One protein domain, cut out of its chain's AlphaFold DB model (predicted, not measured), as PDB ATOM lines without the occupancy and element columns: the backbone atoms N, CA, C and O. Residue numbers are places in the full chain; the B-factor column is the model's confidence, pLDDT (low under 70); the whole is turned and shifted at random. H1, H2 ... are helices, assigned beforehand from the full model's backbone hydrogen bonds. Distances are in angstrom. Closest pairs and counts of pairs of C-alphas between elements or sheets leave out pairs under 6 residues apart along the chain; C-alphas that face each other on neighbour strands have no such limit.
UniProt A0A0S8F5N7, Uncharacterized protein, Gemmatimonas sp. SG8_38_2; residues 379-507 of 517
ATOM      1  N   LEU A 379     165.479 185.717 190.499       92.38
ATOM      2  CA  LEU A 379     165.128 185.266 189.152       92.38
ATOM      3  C   LEU A 379     164.368 183.926 189.149       92.38
ATOM      4  O   LEU A 379     163.432 183.751 188.380       92.38
ATOM      5  N   ILE A 380     164.723 182.998 190.043       94.94
ATOM      6  CA  ILE A 380     164.069 181.682 190.142       94.94
ATOM      7  C   ILE A 380     162.588 181.826 190.520       94.94
ATOM      8  O   ILE A 380     161.743 181.136 189.952       94.94
ATOM      9  N   ARG A 381     162.261 182.746 191.440       94.50
ATOM     10  CA  ARG A 381     160.867 183.014 191.820       94.50
ATOM     11  C   ARG A 381     160.093 183.614 190.655       94.50
ATOM     12  O   ARG A 381     159.011 183.129 190.360       94.50
ATOM     13  N   ALA A 382     160.679 184.573 189.939       95.00
ATOM     14  CA  ALA A 382     160.068 185.142 188.737       95.00
ATOM     15  C   ALA A 382     159.786 184.093 187.649       95.00
ATOM     16  O   ALA A 382     158.713 184.113 187.056       95.00
ATOM     17  N   ILE A 383     160.710 183.158 187.404       96.69
ATOM     18  CA  ILE A 383     160.496 182.067 186.439       96.69
ATOM     19  C   ILE A 383     159.341 181.165 186.891       96.69
ATOM     20  O   ILE A 383     158.469 180.842 186.085       96.69
ATOM     21  N   GLY A 384     159.297 180.792 188.176       96.38
ATOM     22  CA  GLY A 384     158.191 180.007 188.734       96.38
ATOM     23  C   GLY A 384     156.843 180.729 188.624       96.38
ATOM     24  O   GLY A 384     155.851 180.129 188.213       96.38
ATOM     25  N   ALA A 385     156.832 182.032 188.911       95.81
ATOM     26  CA  ALA A 385     155.674 182.914 188.792       95.81
ATOM     27  C   ALA A 385     155.153 183.004 187.351       95.81
ATOM     28  O   ALA A 385     153.947 182.892 187.116       95.81
ATOM     29  N   ALA A 386     156.065 183.182 186.390       97.19
ATOM     30  CA  ALA A 386     155.753 183.248 184.968       97.19
ATOM     31  C   ALA A 386     155.171 181.927 184.465       97.19
ATOM     32  O   ALA A 386     154.149 181.933 183.790       97.19
ATOM     33  N   ALA A 387     155.789 180.798 184.828       97.75
ATOM     34  CA  ALA A 387     155.325 179.473 184.429       97.75
ATOM     35  C   ALA A 387     153.927 179.163 184.993       97.75
ATOM     36  O   ALA A 387     153.056 178.712 184.254       97.75
ATOM     37  N   GLY A 388     153.689 179.457 186.277       96.62
ATOM     38  CA  GLY A 388     152.375 179.275 186.898       96.62
ATOM     39  C   GLY A 388     151.293 180.139 186.246       96.62
ATOM     40  O   GLY A 388     150.226 179.632 185.902       96.62
ATOM     41  N   ALA A 389     151.589 181.421 186.007       97.50
ATOM     42  CA  ALA A 389     150.673 182.328 185.319       97.50
ATOM     43  C   ALA A 389     150.415 181.904 183.863       97.50
ATOM     44  O   ALA A 389     149.274 181.928 183.418       97.50
ATOM     45  N   ALA A 390     151.436 181.458 183.130       97.69
ATOM     46  CA  ALA A 390     151.286 180.986 181.754       97.69
ATOM     47  C   ALA A 390     150.334 179.782 181.658       97.69
ATOM     48  O   ALA A 390     149.454 179.764 180.799       97.69
ATOM     49  N   VAL A 391     150.459 178.806 182.568       97.12
ATOM     50  CA  VAL A 391     149.568 177.634 182.616       97.12
ATOM     51  C   VAL A 391     148.145 178.033 183.006       97.12
ATOM     52  O   VAL A 391     147.198 177.623 182.340       97.12
ATOM     53  N   ALA A 392     147.979 178.860 184.042       96.88
ATOM     54  CA  ALA A 392     146.660 179.344 184.450       96.88
ATOM     55  C   ALA A 392     145.968 180.122 183.317       96.88
ATOM     56  O   ALA A 392     144.794 179.893 183.035       96.88
ATOM     57  N   GLY A 393     146.714 180.982 182.619       96.56
ATOM     58  CA  GLY A 393     146.213 181.764 181.494       96.56
ATOM     59  C   GLY A 393     145.796 180.884 180.321       96.56
ATOM     60  O   GLY A 393     144.739 181.109 179.740       96.56
ATOM     61  N   ALA A 394     146.571 179.840 180.018       96.06
ATOM     62  CA  ALA A 394     146.236 178.879 178.971       96.06
ATOM     63  C   ALA A 394     144.943 178.097 179.276       96.06
ATOM     64  O   ALA A 394     144.132 177.882 178.378       96.06
ATOM     65  N   ILE A 395     144.721 177.712 180.540       95.00
ATOM     66  CA  ILE A 395     143.487 177.033 180.972       95.00
ATOM     67  C   ILE A 395     142.281 177.973 180.855       95.00
ATOM     68  O   ILE A 395     141.251 177.577 180.311       95.00
ATOM     69  N   ILE A 396     142.416 179.220 181.326       95.31
ATOM     70  CA  ILE A 396     141.361 180.240 181.217       95.31
ATOM     71  C   ILE A 396     141.027 180.500 179.744       95.31
ATOM     72  O   ILE A 396     139.853 180.513 179.384       95.31
ATOM     73  N   TRP A 397     142.044 180.639 178.887       94.94
ATOM     74  CA  TRP A 397     141.856 180.809 177.446       94.94
ATOM     75  C   TRP A 397     141.034 179.661 176.862       94.94
ATOM     76  O   TRP A 397     140.022 179.908 176.203       94.94
ATOM     77  N   ALA A 398     141.442 178.415 177.110       92.44
ATOM     78  CA  ALA A 398     140.747 177.245 176.585       92.44
ATOM     79  C   ALA A 398     139.278 177.205 177.035       92.44
ATOM     80  O   ALA A 398     138.393 177.011 176.205       92.44
ATOM     81  N   GLY A 399     139.006 177.470 178.318       92.75
ATOM     82  CA  GLY A 399     137.643 177.526 178.852       92.75
ATOM     83  C   GLY A 399     136.784 178.607 178.191       92.75
ATOM     84  O   GLY A 399     135.662 178.330 177.768       92.75
ATOM     85  N   LEU A 400     137.326 179.818 178.035       93.00
ATOM     86  CA  LEU A 400     136.627 180.916 177.362       93.00
ATOM     87  C   LEU A 400     136.388 180.631 175.876       93.00
ATOM     88  O   LEU A 400     135.343 181.001 175.355       93.00
ATOM     89  N   SER A 401     137.308 179.940 175.202       91.44
ATOM     90  CA  SER A 401     137.148 179.594 173.781       91.44
ATOM     91  C   SER A 401     136.024 178.586 173.554       91.44
ATOM     92  O   SER A 401     135.284 178.719 172.585       91.44
ATOM     93  N   ILE A 402     135.850 177.621 174.465       91.06
ATOM     94  CA  ILE A 402     134.714 176.686 174.423       91.06
ATOM     95  C   ILE A 402     133.394 177.448 174.583       91.06
ATOM     96  O   ILE A 402     132.446 177.187 173.851       91.06
ATOM     97  N   GLY A 403     133.334 178.392 175.530       91.25
ATOM     98  CA  GLY A 403     132.122 179.170 175.790       91.25
ATOM     99  C   GLY A 403     131.785 180.164 174.678       91.25
ATOM    100  O   GLY A 403     130.616 180.353 174.362       91.25
ATOM    101  N   ALA A 404     132.803 180.786 174.081       90.62
ATOM    102  CA  ALA A 404     132.615 181.778 173.034       90.62
ATOM    103  C   ALA A 404     132.353 181.140 171.662       90.62
ATOM    104  O   ALA A 404     131.618 181.714 170.878       90.62
ATOM    105  N   GLY A 405     132.943 179.983 171.345       85.31
ATOM    106  CA  GLY A 405     132.819 179.360 170.021       85.31
ATOM    107  C   GLY A 405     133.656 180.024 168.915       85.31
ATOM    108  O   GLY A 405     133.614 179.575 167.772       85.31
ATOM    109  N   HIS A 406     134.455 181.048 169.241       80.88
ATOM    110  CA  HIS A 406     135.339 181.754 168.305       80.88
ATOM    111  C   HIS A 406     136.799 181.726 168.782       80.88
ATOM    112  O   HIS A 406     137.079 181.612 169.979       80.88
ATOM    113  N   GLY A 407     137.734 181.877 167.837       69.81
ATOM    114  CA  GLY A 407     139.161 182.042 168.121       69.81
ATOM    115  C   GLY A 407     139.407 183.310 168.938       69.81
ATOM    116  O   GLY A 407     139.138 184.419 168.490       69.81
ATOM    117  N   ALA A 408     139.877 183.150 170.171       68.75
ATOM    118  CA  ALA A 408     139.928 184.227 171.151       68.75
ATOM    119  C   ALA A 408     141.231 185.050 171.084       68.75
ATOM    120  O   ALA A 408     141.958 185.168 172.073       68.75
ATOM    121  N   SER A 409     141.521 185.645 169.923       79.44
ATOM    122  CA  SER A 409     142.703 186.487 169.662       79.44
ATOM    123  C   SER A 409     143.019 187.528 170.756       79.44
ATOM    124  O   SER A 409     144.192 187.663 171.129       79.44
ATOM    125  N   PRO A 410     142.026 188.224 171.358       88.81
ATOM    126  CA  PRO A 410     142.292 189.229 172.391       88.81
ATOM    127  C   PRO A 410     142.839 188.643 173.701       88.81
ATOM    128  O   PRO A 410     143.473 189.356 174.482       88.81
ATOM    129  N   LEU A 411     142.645 187.342 173.961       93.00
ATOM    130  CA  LEU A 411     143.078 186.707 175.213       93.00
ATOM    131  C   LEU A 411     144.599 186.632 175.346       93.00
ATOM    132  O   LEU A 411     145.110 186.547 176.466       93.00
ATOM    133  N   ALA A 412     145.340 186.760 174.241       95.06
ATOM    134  CA  ALA A 412     146.787 186.916 174.293       95.06
ATOM    135  C   ALA A 412     147.195 188.122 175.158       95.06
ATOM    136  O   ALA A 412     148.131 188.005 175.949       95.06
ATOM    137  N   LEU A 413     146.462 189.240 175.082       96.12
ATOM    138  CA  LEU A 413     146.731 190.445 175.877       96.12
ATOM    139  C   LEU A 413     146.547 190.183 177.373       96.12
ATOM    140  O   LEU A 413     147.374 190.611 178.179       96.12
ATOM    141  N   VAL A 414     145.510 189.420 177.733       95.88
ATOM    142  CA  VAL A 414     145.225 189.031 179.120       95.88
ATOM    143  C   VAL A 414     146.352 188.159 179.671       95.88
ATOM    144  O   VAL A 414     146.845 188.420 180.769       95.88
ATOM    145  N   ILE A 415     146.838 187.180 178.899       96.69
ATOM    146  CA  ILE A 415     148.005 186.373 179.293       96.69
ATOM    147  C   ILE A 415     149.259 187.247 179.418       96.69
ATOM    148  O   ILE A 415     150.006 187.105 180.387       96.69
ATOM    149  N   GLY A 416     149.493 188.162 178.473       97.12
ATOM    150  CA  GLY A 416     150.614 189.105 178.505       97.12
ATOM    151  C   GLY A 416     150.641 189.944 179.779       97.12
ATOM    152  O   GLY A 416     151.653 189.987 180.483       97.12
ATOM    153  N   LEU A 417     149.498 190.537 180.123       97.25
ATOM    154  CA  LEU A 417     149.309 191.309 181.344       97.25
ATOM    155  C   LEU A 417     149.502 190.443 182.596       97.25
ATOM    156  O   LEU A 417     150.253 190.819 183.498       97.25
ATOM    157  N   MET A 418     148.869 189.269 182.644       97.06
ATOM    158  CA  MET A 418     148.884 188.389 183.812       97.06
ATOM    159  C   MET A 418     150.284 187.831 184.102       97.06
ATOM    160  O   MET A 418     150.751 187.881 185.242       97.06
ATOM    161  N   VAL A 419     150.996 187.352 183.076       97.88
ATOM    162  CA  VAL A 419     152.391 186.901 183.203       97.88
ATOM    163  C   VAL A 419     153.298 188.076 183.568       97.88
ATOM    164  O   VAL A 419     154.120 187.954 184.479       97.88
ATOM    165  N   GLY A 420     153.115 189.227 182.913       96.44
ATOM    166  CA  GLY A 420     153.878 190.444 183.175       96.44
ATOM    167  C   GLY A 420     153.804 190.882 184.639       96.44
ATOM    168  O   GLY A 420     154.837 191.082 185.284       96.44
ATOM    169  N   MET A 421     152.584 190.954 185.179       96.06
ATOM    170  CA  MET A 421     152.305 191.295 186.577       96.06
ATOM    171  C   MET A 421     152.836 190.240 187.551       96.06
ATOM    172  O   MET A 421     153.452 190.597 188.553       96.06
ATOM    173  N   SER A 422     152.676 188.950 187.245       95.62
ATOM    174  CA  SER A 422     153.187 187.855 188.083       95.62
ATOM    175  C   SER A 422     154.712 187.925 188.250       95.62
ATOM    176  O   SER A 422     155.234 187.863 189.367       95.62
ATOM    177  N   VAL A 423     155.437 188.156 187.147       95.94
ATOM    178  CA  VAL A 423     156.895 188.358 187.157       95.94
ATOM    179  C   VAL A 423     157.281 189.599 187.951       95.94
ATOM    180  O   VAL A 423     158.245 189.553 188.715       95.94
ATOM    181  N   ARG A 424     156.528 190.694 187.806       93.75
ATOM    182  CA  ARG A 424     156.792 191.945 188.524       93.75
ATOM    183  C   ARG A 424     156.647 191.771 190.036       93.75
ATOM    184  O   ARG A 424     157.546 192.165 190.774       93.75
ATOM    185  N   ILE A 425     155.544 191.168 190.481       92.44
ATOM    186  CA  ILE A 425     155.219 191.004 191.905       92.44
ATOM    187  C   ILE A 425     156.213 190.055 192.588       92.44
ATOM    188  O   ILE A 425     156.651 190.325 193.702       92.44
ATOM    189  N   GLN A 426     156.599 188.955 191.933       93.19
ATOM    190  CA  GLN A 426     157.452 187.935 192.560       93.19
ATOM    191  C   GLN A 426     158.953 188.115 192.305       93.19
ATOM    192  O   GLN A 426     159.774 187.571 193.046       93.19
ATOM    193  N   GLY A 427     159.326 188.823 191.237       88.25
ATOM    194  CA  GLY A 427     160.717 188.994 190.827       88.25
ATOM    195  C   GLY A 427     161.459 190.111 191.552       88.25
ATOM    196  O   GLY A 427     162.679 190.012 191.695       88.25
ATOM    197  N   ASP A 428     160.734 191.148 191.989       84.62
ATOM    198  CA  ASP A 428     161.252 192.373 192.630       84.62
ATOM    199  C   ASP A 428     162.482 192.974 191.915       84.62
ATOM    200  O   ASP A 428     163.419 193.518 192.502       84.62
ATOM    201  N   GLY A 429     162.527 192.799 190.595       75.12
ATOM    202  CA  GLY A 429     163.706 193.042 189.789       75.12
ATOM    203  C   GLY A 429     163.462 194.076 188.707       75.12
ATOM    204  O   GLY A 429     162.497 193.999 187.953       75.12
ATOM    205  N   GLN A 430     164.378 195.035 188.594       83.81
ATOM    206  CA  GLN A 430     164.367 196.045 187.526       83.81
ATOM    207  C   GLN A 430     165.289 195.676 186.356       83.81
ATOM    208  O   GLN A 430     165.430 196.438 185.400       83.81
ATOM    209  N   THR A 431     165.959 194.522 186.425       90.88
ATOM    210  CA  THR A 431     166.927 194.123 185.402       90.88
ATOM    211  C   THR A 431     166.218 193.637 184.138       90.88
ATOM    212  O   THR A 431     165.113 193.094 184.177       90.88
ATOM    213  N   THR A 432     166.890 193.774 182.993       93.88
ATOM    214  CA  THR A 432     166.407 193.294 181.687       93.88
ATOM    215  C   THR A 432     166.034 191.808 181.704       93.88
ATOM    216  O   THR A 432     165.158 191.388 180.954       93.88
ATOM    217  N   GLN A 433     166.644 191.015 182.592       95.25
ATOM    218  CA  GLN A 433     166.364 189.586 182.735       95.25
ATOM    219  C   GLN A 433     164.895 189.312 183.086       95.25
ATOM    220  O   GLN A 433     164.301 188.415 182.496       95.25
ATOM    221  N   PHE A 434     164.276 190.109 183.964       95.12
ATOM    222  CA  PHE A 434     162.864 189.928 184.330       95.12
ATOM    223  C   PHE A 434     161.930 190.222 183.155       95.12
ATOM    224  O   PHE A 434     160.958 189.504 182.949       95.12
ATOM    225  N   ARG A 435     162.275 191.202 182.311       96.00
ATOM    226  CA  ARG A 435     161.514 191.489 181.085       96.00
ATOM    227  C   ARG A 435     161.558 190.330 180.099       96.00
ATOM    228  O   ARG A 435     160.533 189.967 179.537       96.00
ATOM    229  N   VAL A 436     162.737 189.729 179.916       96.88
ATOM    230  CA  VAL A 436     162.897 188.551 179.049       96.88
ATOM    231  C   VAL A 436     162.091 187.371 179.592       96.88
ATOM    232  O   VAL A 436     161.415 186.704 178.816       96.88
ATOM    233  N   VAL A 437     162.096 187.145 180.911       97.00
ATOM    234  CA  VAL A 437     161.269 186.100 181.541       97.00
ATOM    235  C   VAL A 437     159.777 186.345 181.297       97.00
ATOM    236  O   VAL A 437     159.074 185.400 180.949       97.00
ATOM    237  N   GLY A 438     159.308 187.591 181.410       97.12
ATOM    238  CA  GLY A 438     157.932 187.970 181.080       97.12
ATOM    239  C   GLY A 438     157.555 187.629 179.641       97.12
ATOM    240  O   GLY A 438     156.600 186.894 179.417       97.12
ATOM    241  N   VAL A 439     158.355 188.081 178.671       97.88
ATOM    242  CA  VAL A 439     158.133 187.821 177.236       97.88
ATOM    243  C   VAL A 439     158.109 186.327 176.927       97.88
ATOM    244  O   VAL A 439     157.195 185.849 176.259       97.88
ATOM    245  N   VAL A 440     159.096 185.573 177.420       98.00
ATOM    246  CA  VAL A 440     159.178 184.125 177.181       98.00
ATOM    247  C   VAL A 440     157.995 183.403 177.829       98.00
ATOM    248  O   VAL A 440     157.400 182.529 177.202       98.00
ATOM    249  N   GLY A 441     157.619 183.785 179.052       97.69
ATOM    250  CA  GLY A 441     156.458 183.228 179.744       97.69
ATOM    251  C   GLY A 441     155.150 183.492 178.999       97.69
ATOM    252  O   GLY A 441     154.353 182.573 178.831       97.69
ATOM    253  N   THR A 442     154.950 184.712 178.494       97.94
ATOM    254  CA  THR A 442     153.779 185.072 177.686       97.94
ATOM    255  C   THR A 442     153.746 184.292 176.382       97.94
ATOM    256  O   THR A 442     152.710 183.723 176.064       97.94
ATOM    257  N   LEU A 443     154.869 184.183 175.666       96.88
ATOM    258  CA  LEU A 443     154.936 183.412 174.424       96.88
ATOM    259  C   LEU A 443     154.540 181.945 174.647       96.88
ATOM    260  O   LEU A 443     153.730 181.405 173.898       96.88
ATOM    261  N   ILE A 444     155.074 181.316 175.701       96.31
ATOM    262  CA  ILE A 444     154.740 179.931 176.060       96.31
ATOM    263  C   ILE A 444     153.265 179.816 176.462       96.31
ATOM    264  O   ILE A 444     152.586 178.903 176.002       96.31
ATOM    265  N   GLY A 445     152.762 180.734 177.292       96.38
ATOM    266  CA  GLY A 445     151.373 180.734 177.753       96.38
ATOM    267  C   GLY A 445     150.370 180.921 176.619       96.38
ATOM    268  O   GLY A 445     149.395 180.182 176.542       96.38
ATOM    269  N   SER A 446     150.629 181.855 175.703       95.38
ATOM    270  CA  SER A 446     149.783 182.096 174.533       95.38
ATOM    271  C   SER A 446     149.815 180.926 173.554       95.38
ATOM    272  O   SER A 446     148.762 180.525 173.069       95.38
ATOM    273  N   LEU A 447     150.988 180.330 173.304       93.56
ATOM    274  CA  LEU A 447     151.093 179.144 172.452       93.56
ATOM    275  C   LEU A 447     150.331 177.963 173.064       93.56
ATOM    276  O   LEU A 447     149.549 177.303 172.385       93.56
ATOM    277  N   LEU A 448     150.512 177.728 174.367       93.44
ATOM    278  CA  LEU A 448     149.803 176.677 175.086       93.44
ATOM    279  C   LEU A 448     148.287 176.924 175.079       93.44
ATOM    280  O   LEU A 448     147.530 176.004 174.793       93.44
ATOM    281  N   GLY A 449     147.847 178.162 175.314       93.50
ATOM    282  CA  GLY A 449     146.437 178.555 175.270       93.50
ATOM    283  C   GLY A 449     145.802 178.320 173.903       93.50
ATOM    284  O   GLY A 449     144.776 177.650 173.825       93.50
ATOM    285  N   ALA A 450     146.449 178.771 172.824       91.94
ATOM    286  CA  ALA A 450     145.977 178.551 171.458       91.94
ATOM    287  C   ALA A 450     145.875 177.054 171.123       91.94
ATOM    288  O   ALA A 450     144.851 176.596 170.615       91.94
ATOM    289  N   THR A 451     146.899 176.267 171.480       90.38
ATOM    290  CA  THR A 451     146.879 174.815 171.240       90.38
ATOM    291  C   THR A 451     145.769 174.115 172.020       90.38
ATOM    292  O   THR A 451     145.082 173.284 171.437       90.38
ATOM    293  N   LEU A 452     145.552 174.468 173.295       91.44
ATOM    294  CA  LEU A 452     144.485 173.909 174.129       91.44
ATOM    295  C   LEU A 452     143.091 174.334 173.657       91.44
ATOM    296  O   LEU A 452     142.175 173.519 173.684       91.44
ATOM    297  N   ALA A 453     142.928 175.577 173.204       91.50
ATOM    298  CA  ALA A 453     141.671 176.074 172.659       91.50
ATOM    299  C   ALA A 453     141.298 175.354 171.356       91.50
ATOM    300  O   ALA A 453     140.187 174.841 171.240       91.50
ATOM    301  N   GLY A 454     142.237 175.241 170.411       88.69
ATOM    302  CA  GLY A 454     142.018 174.506 169.163       88.69
ATOM    303  C   GLY A 454     141.696 173.033 169.416       88.69
ATOM    304  O   GLY A 454     140.730 172.502 168.878       88.69
ATOM    305  N   ALA A 455     142.455 172.404 170.310       88.31
ATOM    306  CA  ALA A 455     142.200 171.063 170.816       88.31
ATOM    307  C   ALA A 455     140.780 170.879 171.377       88.31
ATOM    308  O   ALA A 455     140.095 169.920 171.027       88.31
ATOM    309  N   ALA A 456     140.359 171.783 172.263       88.38
ATOM    310  CA  ALA A 456     139.061 171.715 172.916       88.38
ATOM    311  C   ALA A 456     137.909 171.897 171.920       88.38
ATOM    312  O   ALA A 456     136.928 171.161 171.988       88.38
ATOM    313  N   LEU A 457     138.052 172.822 170.967       88.44
ATOM    314  CA  LEU A 457     137.067 173.037 169.908       88.44
ATOM    315  C   LEU A 457     136.961 171.824 168.976       88.44
ATOM    316  O   LEU A 457     135.849 171.389 168.686       88.44
ATOM    317  N   SER A 458     138.084 171.224 168.561       86.75
ATOM    318  CA  SER A 458     138.066 170.005 167.738       86.75
ATOM    319  C   SER A 458     137.431 168.824 168.468       86.75
ATOM    320  O   SER A 458     136.619 168.107 167.897       86.75
ATOM    321  N   ALA A 459     137.744 168.637 169.750       88.19
ATOM    322  CA  ALA A 459     137.127 167.578 170.543       88.19
ATOM    323  C   ALA A 459     135.621 167.744 170.701       88.19
ATOM    324  O   ALA A 459     134.892 166.756 170.675       88.19
ATOM    325  N   TRP A 460     135.164 168.988 170.841       87.44
ATOM    326  CA  TRP A 460     133.745 169.296 170.924       87.44
ATOM    327  C   TRP A 460     133.009 169.018 169.605       87.44
ATOM    328  O   TRP A 460     131.855 168.606 169.631       87.44
ATOM    329  N   GLN A 461     133.676 169.194 168.460       89.25
ATOM    330  CA  GLN A 461     133.106 168.915 167.136       89.25
ATOM    331  C   GLN A 461     133.079 167.419 166.789       89.25
ATOM    332  O   GLN A 461     132.093 166.948 166.228       89.25
ATOM    333  N   ASP A 462     134.133 166.679 167.139       88.75
ATOM    334  CA  ASP A 462     134.315 165.279 166.723       88.75
ATOM    335  C   ASP A 462     133.848 164.247 167.774       88.75
ATOM    336  O   ASP A 462     134.063 163.048 167.598       88.75
ATOM    337  N   ASP A 463     133.255 164.699 168.888       87.12
ATOM    338  CA  ASP A 463     132.892 163.878 170.063       87.12
ATOM    339  C   ASP A 463     134.079 163.033 170.586       87.12
ATOM    340  O   ASP A 463     133.951 161.929 171.129       87.12
ATOM    341  N   LEU A 464     135.295 163.554 170.385       87.50
ATOM    342  CA  LEU A 464     136.537 162.907 170.783       87.50
ATOM    343  C   LEU A 464     136.831 163.237 172.245       87.50
ATOM    344  O   LEU A 464     136.987 164.393 172.634       87.50
ATOM    345  N   GLY A 465     136.990 162.202 173.071       85.44
ATOM    346  CA  GLY A 465     137.418 162.379 174.456       85.44
ATOM    347  C   GLY A 465     138.777 163.090 174.570       85.44
ATOM    348  O   GLY A 465     139.641 162.976 173.699       85.44
ATOM    349  N   PHE A 466     139.008 163.770 175.699       77.88
ATOM    350  CA  PHE A 466     140.229 164.541 175.996       77.88
ATOM    351  C   PHE A 466     141.548 163.767 175.775       77.88
ATOM    352  O   PHE A 466     142.587 164.348 175.460       77.88
ATOM    353  N   SER A 467     141.522 162.439 175.899       80.94
ATOM    354  CA  SER A 467     142.674 161.573 175.621       80.94
ATOM    355  C   SER A 467     143.092 161.564 174.143       80.94
ATOM    356  O   SER A 467     144.289 161.498 173.863       80.94
ATOM    357  N   GLY A 468     142.148 161.672 173.202       81.00
ATOM    358  CA  GLY A 468     142.437 161.738 171.764       81.00
ATOM    359  C   GLY A 468     143.155 163.033 171.379       81.00
ATOM    360  O   GLY A 468     144.086 163.031 170.574       81.00
ATOM    361  N   ILE A 469     142.800 164.123 172.054       77.25
ATOM    362  CA  ILE A 469     143.441 165.429 171.906       77.25
ATOM    363  C   ILE A 469     144.917 165.369 172.311       77.25
ATOM    364  O   ILE A 469     145.796 165.803 171.565       77.25
ATOM    365  N   LEU A 470     145.204 164.822 173.498       79.75
ATOM    366  CA  LEU A 470     146.571 164.720 174.011       79.75
ATOM    367  C   LEU A 470     147.443 163.821 173.129       79.75
ATOM    368  O   LEU A 470     148.629 164.102 172.947       79.75
ATOM    369  N   ALA A 471     146.859 162.773 172.542       83.44
ATOM    370  CA  ALA A 471     147.554 161.930 171.579       83.44
ATOM    371  C   ALA A 471     147.941 162.713 170.311       83.44
ATOM    372  O   ALA A 471     149.074 162.585 169.846       83.44
ATOM    373  N   ASN A 472     147.067 163.589 169.803       73.44
ATOM    374  CA  ASN A 472     147.366 164.441 168.645       73.44
ATOM    375  C   ASN A 472     148.413 165.527 168.939       73.44
ATOM    376  O   ASN A 472     149.256 165.813 168.088       73.44
ATOM    377  N   LEU A 473     148.424 166.078 170.157       76.50
ATOM    378  CA  LEU A 473     149.423 167.064 170.591       76.50
ATOM    379  C   LEU A 473     150.847 166.489 170.696       76.50
ATOM    380  O   LEU A 473     151.814 167.247 170.704       76.50
ATOM    381  N   SER A 474     151.005 165.160 170.749       82.19
ATOM    382  CA  SER A 474     152.325 164.517 170.829       82.19
ATOM    383  C   SER A 474     153.162 164.660 169.548       82.19
ATOM    384  O   SER A 474     154.388 164.524 169.587       82.19
ATOM    385  N   SER A 475     152.528 164.974 168.413       86.81
ATOM    386  CA  SER A 475     153.210 165.165 167.136       86.81
ATOM    387  C   SER A 475     153.534 166.639 166.898       86.81
ATOM    388  O   SER A 475     152.679 167.433 166.506       86.81
ATOM    389  N   VAL A 476     154.806 167.008 167.082       85.19
ATOM    390  CA  VAL A 476     155.310 168.383 166.880       85.19
ATOM    391  C   VAL A 476     155.002 168.912 165.470       85.19
ATOM    392  O   VAL A 476     154.724 170.096 165.298       85.19
ATOM    393  N   SER A 477     155.002 168.044 164.452       85.44
ATOM    394  CA  SER A 477     154.670 168.437 163.078       85.44
ATOM    395  C   SER A 477     153.184 168.751 162.894       85.44
ATOM    396  O   SER A 477     152.849 169.696 162.182       85.44
ATOM    397  N   ALA A 478     152.297 167.993 163.547       81.69
ATOM    398  CA  ALA A 478     150.860 168.263 163.516       81.69
ATOM    399  C   ALA A 478     150.539 169.570 164.251       81.69
ATOM    400  O   ALA A 478     149.760 170.380 163.753       81.69
ATOM    401  N   LEU A 479     151.219 169.812 165.378       81.56
ATOM    402  CA  LEU A 479     151.128 171.062 166.127       81.56
ATOM    403  C   LEU A 479     151.494 172.267 165.246       81.56
ATOM    404  O   LEU A 479     150.728 173.222 165.160       81.56
ATOM    405  N   GLY A 480     152.636 172.204 164.552       84.62
ATOM    406  CA  GLY A 480     153.102 173.291 163.687       84.62
ATOM    407  C   GLY A 480     152.155 173.585 162.522       84.62
ATOM    408  O   GLY A 480     151.855 174.746 162.252       84.62
ATOM    409  N   ALA A 481     151.640 172.543 161.862       83.94
ATOM    410  CA  ALA A 481     150.679 172.702 160.771       83.94
ATOM    411  C   ALA A 481     149.320 173.244 161.251       83.94
ATOM    412  O   ALA A 481     148.699 174.040 160.548       83.94
ATOM    413  N   GLY A 482     148.869 172.839 162.444       80.19
ATOM    414  CA  GLY A 482     147.640 173.340 163.061       80.19
ATOM    415  C   GLY A 482     147.743 174.816 163.443       80.19
ATOM    416  O   GLY A 482     146.883 175.607 163.068       80.19
ATOM    417  N   LEU A 483     148.845 175.200 164.095       81.81
ATOM    418  CA  LEU A 483     149.126 176.592 164.456       81.81
ATOM    419  C   LEU A 483     149.164 177.483 163.210       81.81
ATOM    420  O   LEU A 483     148.464 178.486 163.156       81.81
ATOM    421  N   ALA A 484     149.898 177.089 162.166       86.25
ATOM    422  CA  ALA A 484     150.012 177.889 160.945       86.25
ATOM    423  C   ALA A 484     148.665 178.171 160.251       86.25
ATOM    424  O   ALA A 484     148.549 179.166 159.547       86.25
ATOM    425  N   ARG A 485     147.655 177.310 160.440       84.69
ATOM    426  CA  ARG A 485     146.300 177.525 159.906       84.69
ATOM    427  C   ARG A 485     145.401 178.346 160.826       84.69
ATOM    428  O   ARG A 485     144.445 178.932 160.338       84.69
ATOM    429  N   GLN A 486     145.663 178.341 162.131       79.94
ATOM    430  CA  GLN A 486     144.823 179.014 163.126       79.94
ATOM    431  C   GLN A 486     145.178 180.487 163.320       79.94
ATOM    432  O   GLN A 486     144.297 181.255 163.683       79.94
ATOM    433  N   TYR A 487     146.431 180.885 163.092       85.56
ATOM    434  CA  TYR A 487     146.824 182.284 163.259       85.56
ATOM    435  C   TYR A 487     146.345 183.136 162.084       85.56
ATOM    436  O   TYR A 487     146.902 183.080 160.987       85.56
ATOM    437  N   SER A 488     145.349 183.977 162.348       89.94
ATOM    438  CA  SER A 488     145.041 185.137 161.518       89.94
ATOM    439  C   SER A 488     146.110 186.224 161.695       89.94
ATOM    440  O   SER A 488     146.880 186.231 162.662       89.94
ATOM    441  N   LEU A 489     146.152 187.198 160.781       90.00
ATOM    442  CA  LEU A 489     147.023 188.369 160.932       90.00
ATOM    443  C   LEU A 489     146.752 189.104 162.260       90.00
ATOM    444  O   LEU A 489     147.685 189.551 162.930       90.00
ATOM    445  N   LEU A 490     145.482 189.165 162.670       89.31
ATOM    446  CA  LEU A 490     145.048 189.793 163.915       89.31
ATOM    447  C   LEU A 490     145.604 189.065 165.149       89.31
ATOM    448  O   LEU A 490     146.012 189.721 166.111       89.31
ATOM    449  N   ASP A 491     145.716 187.735 165.113       91.00
ATOM    450  CA  ASP A 491     146.344 186.956 166.188       91.00
ATOM    451  C   ASP A 491     147.834 187.276 166.336       91.00
ATOM    452  O   ASP A 491     148.345 187.377 167.453       91.00
ATOM    453  N   ILE A 492     148.540 187.469 165.218       92.81
ATOM    454  CA  ILE A 492     149.967 187.821 165.222       92.81
ATOM    455  C   ILE A 492     150.163 189.213 165.829       92.81
ATOM    456  O   ILE A 492     151.041 189.400 166.674       92.81
ATOM    457  N   VAL A 493     149.326 190.180 165.441       94.88
ATOM    458  CA  VAL A 493     149.349 191.539 166.005       94.88
ATOM    459  C   VAL A 493     149.030 191.512 167.502       94.88
ATOM    460  O   VAL A 493     149.753 192.115 168.298       94.88
ATOM    461  N   SER A 494     148.005 190.758 167.905       94.81
ATOM    462  CA  SER A 494     147.605 190.608 169.310       94.81
ATOM    463  C   SER A 494     148.704 189.955 170.146       94.81
ATOM    464  O   SER A 494     149.003 190.413 171.249       94.81
ATOM    465  N   LEU A 495     149.372 188.930 169.607       95.06
ATOM    466  CA  LEU A 495     150.524 188.299 170.240       95.06
ATOM    467  C   LEU A 495     151.687 189.287 170.381       95.06
ATOM    468  O   LEU A 495     152.260 189.397 171.462       95.06
ATOM    469  N   ALA A 496     152.024 190.043 169.335       96.56
ATOM    470  CA  ALA A 496     153.094 191.038 169.394       96.56
ATOM    471  C   ALA A 496     152.823 192.109 170.466       96.56
ATOM    472  O   ALA A 496     153.712 192.434 171.260       96.56
ATOM    473  N   LEU A 497     151.583 192.602 170.542       96.88
ATOM    474  CA  LEU A 497     151.164 193.562 171.559       96.88
ATOM    475  C   LEU A 497     151.210 192.950 172.969       96.88
ATOM    476  O   LEU A 497     151.710 193.587 173.896       96.88
ATOM    477  N   ALA A 498     150.788 191.694 173.131       97.31
ATOM    478  CA  ALA A 498     150.886 190.972 174.398       97.31
ATOM    479  C   ALA A 498     152.336 190.828 174.881       97.31
ATOM    480  O   ALA A 498     152.623 191.055 176.059       97.31
ATOM    481  N   LEU A 499     153.269 190.501 173.977       97.44
ATOM    482  CA  LEU A 499     154.697 190.414 174.294       97.44
ATOM    483  C   LEU A 499     155.266 191.781 174.693       97.44
ATOM    484  O   LEU A 499     156.052 191.865 175.638       97.44
ATOM    485  N   TYR A 500     154.851 192.856 174.018       97.31
ATOM    486  CA  TYR A 500     155.248 194.218 174.375       97.31
ATOM    487  C   TYR A 500     154.746 194.616 175.771       97.31
ATOM    488  O   TYR A 500     155.524 195.118 176.588       97.31
ATOM    489  N   ILE A 501     153.475 194.340 176.077       96.81
ATOM    490  CA  ILE A 501     152.873 194.594 177.393       96.81
ATOM    491  C   ILE A 501     153.622 193.814 178.476       96.81
ATOM    492  O   ILE A 501     154.055 194.405 179.467       96.81
ATOM    493  N   ALA A 502     153.852 192.516 178.266       96.81
ATOM    494  CA  ALA A 502     154.601 191.682 179.199       96.81
ATOM    495  C   ALA A 502     156.016 192.234 179.432       96.81
ATOM    496  O   ALA A 502     156.428 192.428 180.576       96.81
ATOM    497  N   TYR A 503     156.736 192.583 178.360       96.62
ATOM    498  CA  TYR A 503     158.068 193.188 178.443       96.62
ATOM    499  C   TYR A 503     158.069 194.480 179.268       96.62
ATOM    500  O   TYR A 503     158.969 194.704 180.085       96.62
ATOM    501  N   ARG A 504     157.075 195.347 179.041       95.00
ATOM    502  CA  ARG A 504     156.977 196.655 179.690       95.00
ATOM    503  C   ARG A 504     156.613 196.532 181.165       95.00
ATOM    504  O   ARG A 504     157.214 197.226 181.982       95.00
ATOM    505  N   ILE A 505     155.666 195.660 181.499       94.81
ATOM    506  CA  ILE A 505     155.136 195.507 182.857       94.81
ATOM    507  C   ILE A 505     156.076 194.690 183.748       94.81
ATOM    508  O   ILE A 505     156.202 195.001 184.930       94.81
ATOM    509  N   SER A 506     156.786 193.693 183.210       92.12
ATOM    510  CA  SER A 506     157.645 192.804 184.010       92.12
ATOM    511  C   SER A 506     158.805 193.485 184.737       92.12
ATOM    512  O   SER A 506     159.364 192.888 185.652       92.12
ATOM    513  N   ALA A 507     159.182 194.711 184.367       89.69
ATOM    514  CA  ALA A 507     160.147 195.493 185.129       89.69
ATOM    515  C   ALA A 507     159.472 196.715 185.744       89.69
ATOM    516  O   ALA A 507     159.011 197.609 185.035       89.69
TER     517      ALA A 507
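AT A GLANCE: This is residues 379 to 507 of the 517 residues of an uncharacterized protein of Gemmatimonas sp. SG8_38_2 (UniProt A0A0S8F5N7). An up-and-down bundle of four helices, H1, H2, H3 and H6, is built on the long helix H3, with H1 packed along it and H2 and H6 packed on its first half. H3 runs on past H2 and H6, and after its last residue, Asp 462, the backbone folds back through two short helices, H4 on the last part of H3 and then H5, which leads to H6. The printed part has 129 residues with six named helices, H1 to H6 in order along the chain, and no named strand; the class is all helix. The whole is compact, with a radius of gyration of the C-alphas of 14.9 A, and elongated, with spans of 48 by 28 by 27 A.

HOW THE PARTS SIT: H3, residues 432 to 462, is the hub and touches the five other helices. H1, residues 379 to 404, touches H3 at a shallow tilt of 27 degrees, the same way; their closest C-alphas, those of Ala 394 and Gly 449, are 3.7 A apart. H2, residues 411 to 427, touches H3 with H3's residues 434 to 446 alone, at a steep tilt of 39 degrees, opposite ways; the closest C-alphas are Gly 420 and Gly 438, at 5.2 A. H1 and H2 form a helical hairpin, as do H2 and H3; the C-alphas of Ala 382 in H1 and Gly 427 in H2 are the closest of that pair, 4.4 A apart. H6, residues 489 to 505, touches H2 at a shallow tilt of 16 degrees, the same way, closest at the C-alphas of Gly 420 and Ala 502, 4.2 A apart. H6 also touches H3, with H3's residues 435 to 446 alone, at a tilt of 36 degrees, only just steep, opposite ways; the closest C-alphas are Arg 435 and Tyr 503, at 4.7 A. H4, residues 466 to 473, touches H3's residues 455 to 459 alone at a steep tilt of 57 degrees, closest at the C-alphas of Ala 455 and Ile 469, 5.9 A apart. H5, residues 476 to 486, only just touches H3, with 3 pairs of C-alphas within 8 A, and is about perpendicular to it at 84 degrees; the closest C-alphas are Thr 451 and Leu 483, at 7.4 A. H1 is apart from H4, H5 and H6. In the six helices every O i to N i+4 pair is within hydrogen-bond range.

IN THESE COORDINATES: H3 is 45.2 A from first to last C-alpha, from Thr 432 at (166.407, 193.294, 181.687) to Asp 462 at (134.315, 165.279, 166.723). H1 is 36.5 A long and begins at C-alpha 379, (165.128, 185.266, 189.152). H6 is 24.4 A long and ends at C-alpha 505, (155.136, 195.507, 182.857); H2 measures 23.7 A, H5 15.4 A and H4 11.0 A.

THE WHOLE: The two C-alphas farthest apart, those of Gln 430 and Asp 463, are 48.3 A apart. The printed part has no cut. The link from H1 to H2 is short and the four others are tight. The mean pLDDT of the printed part is 90.9, and residues 407 to 408 are under 70.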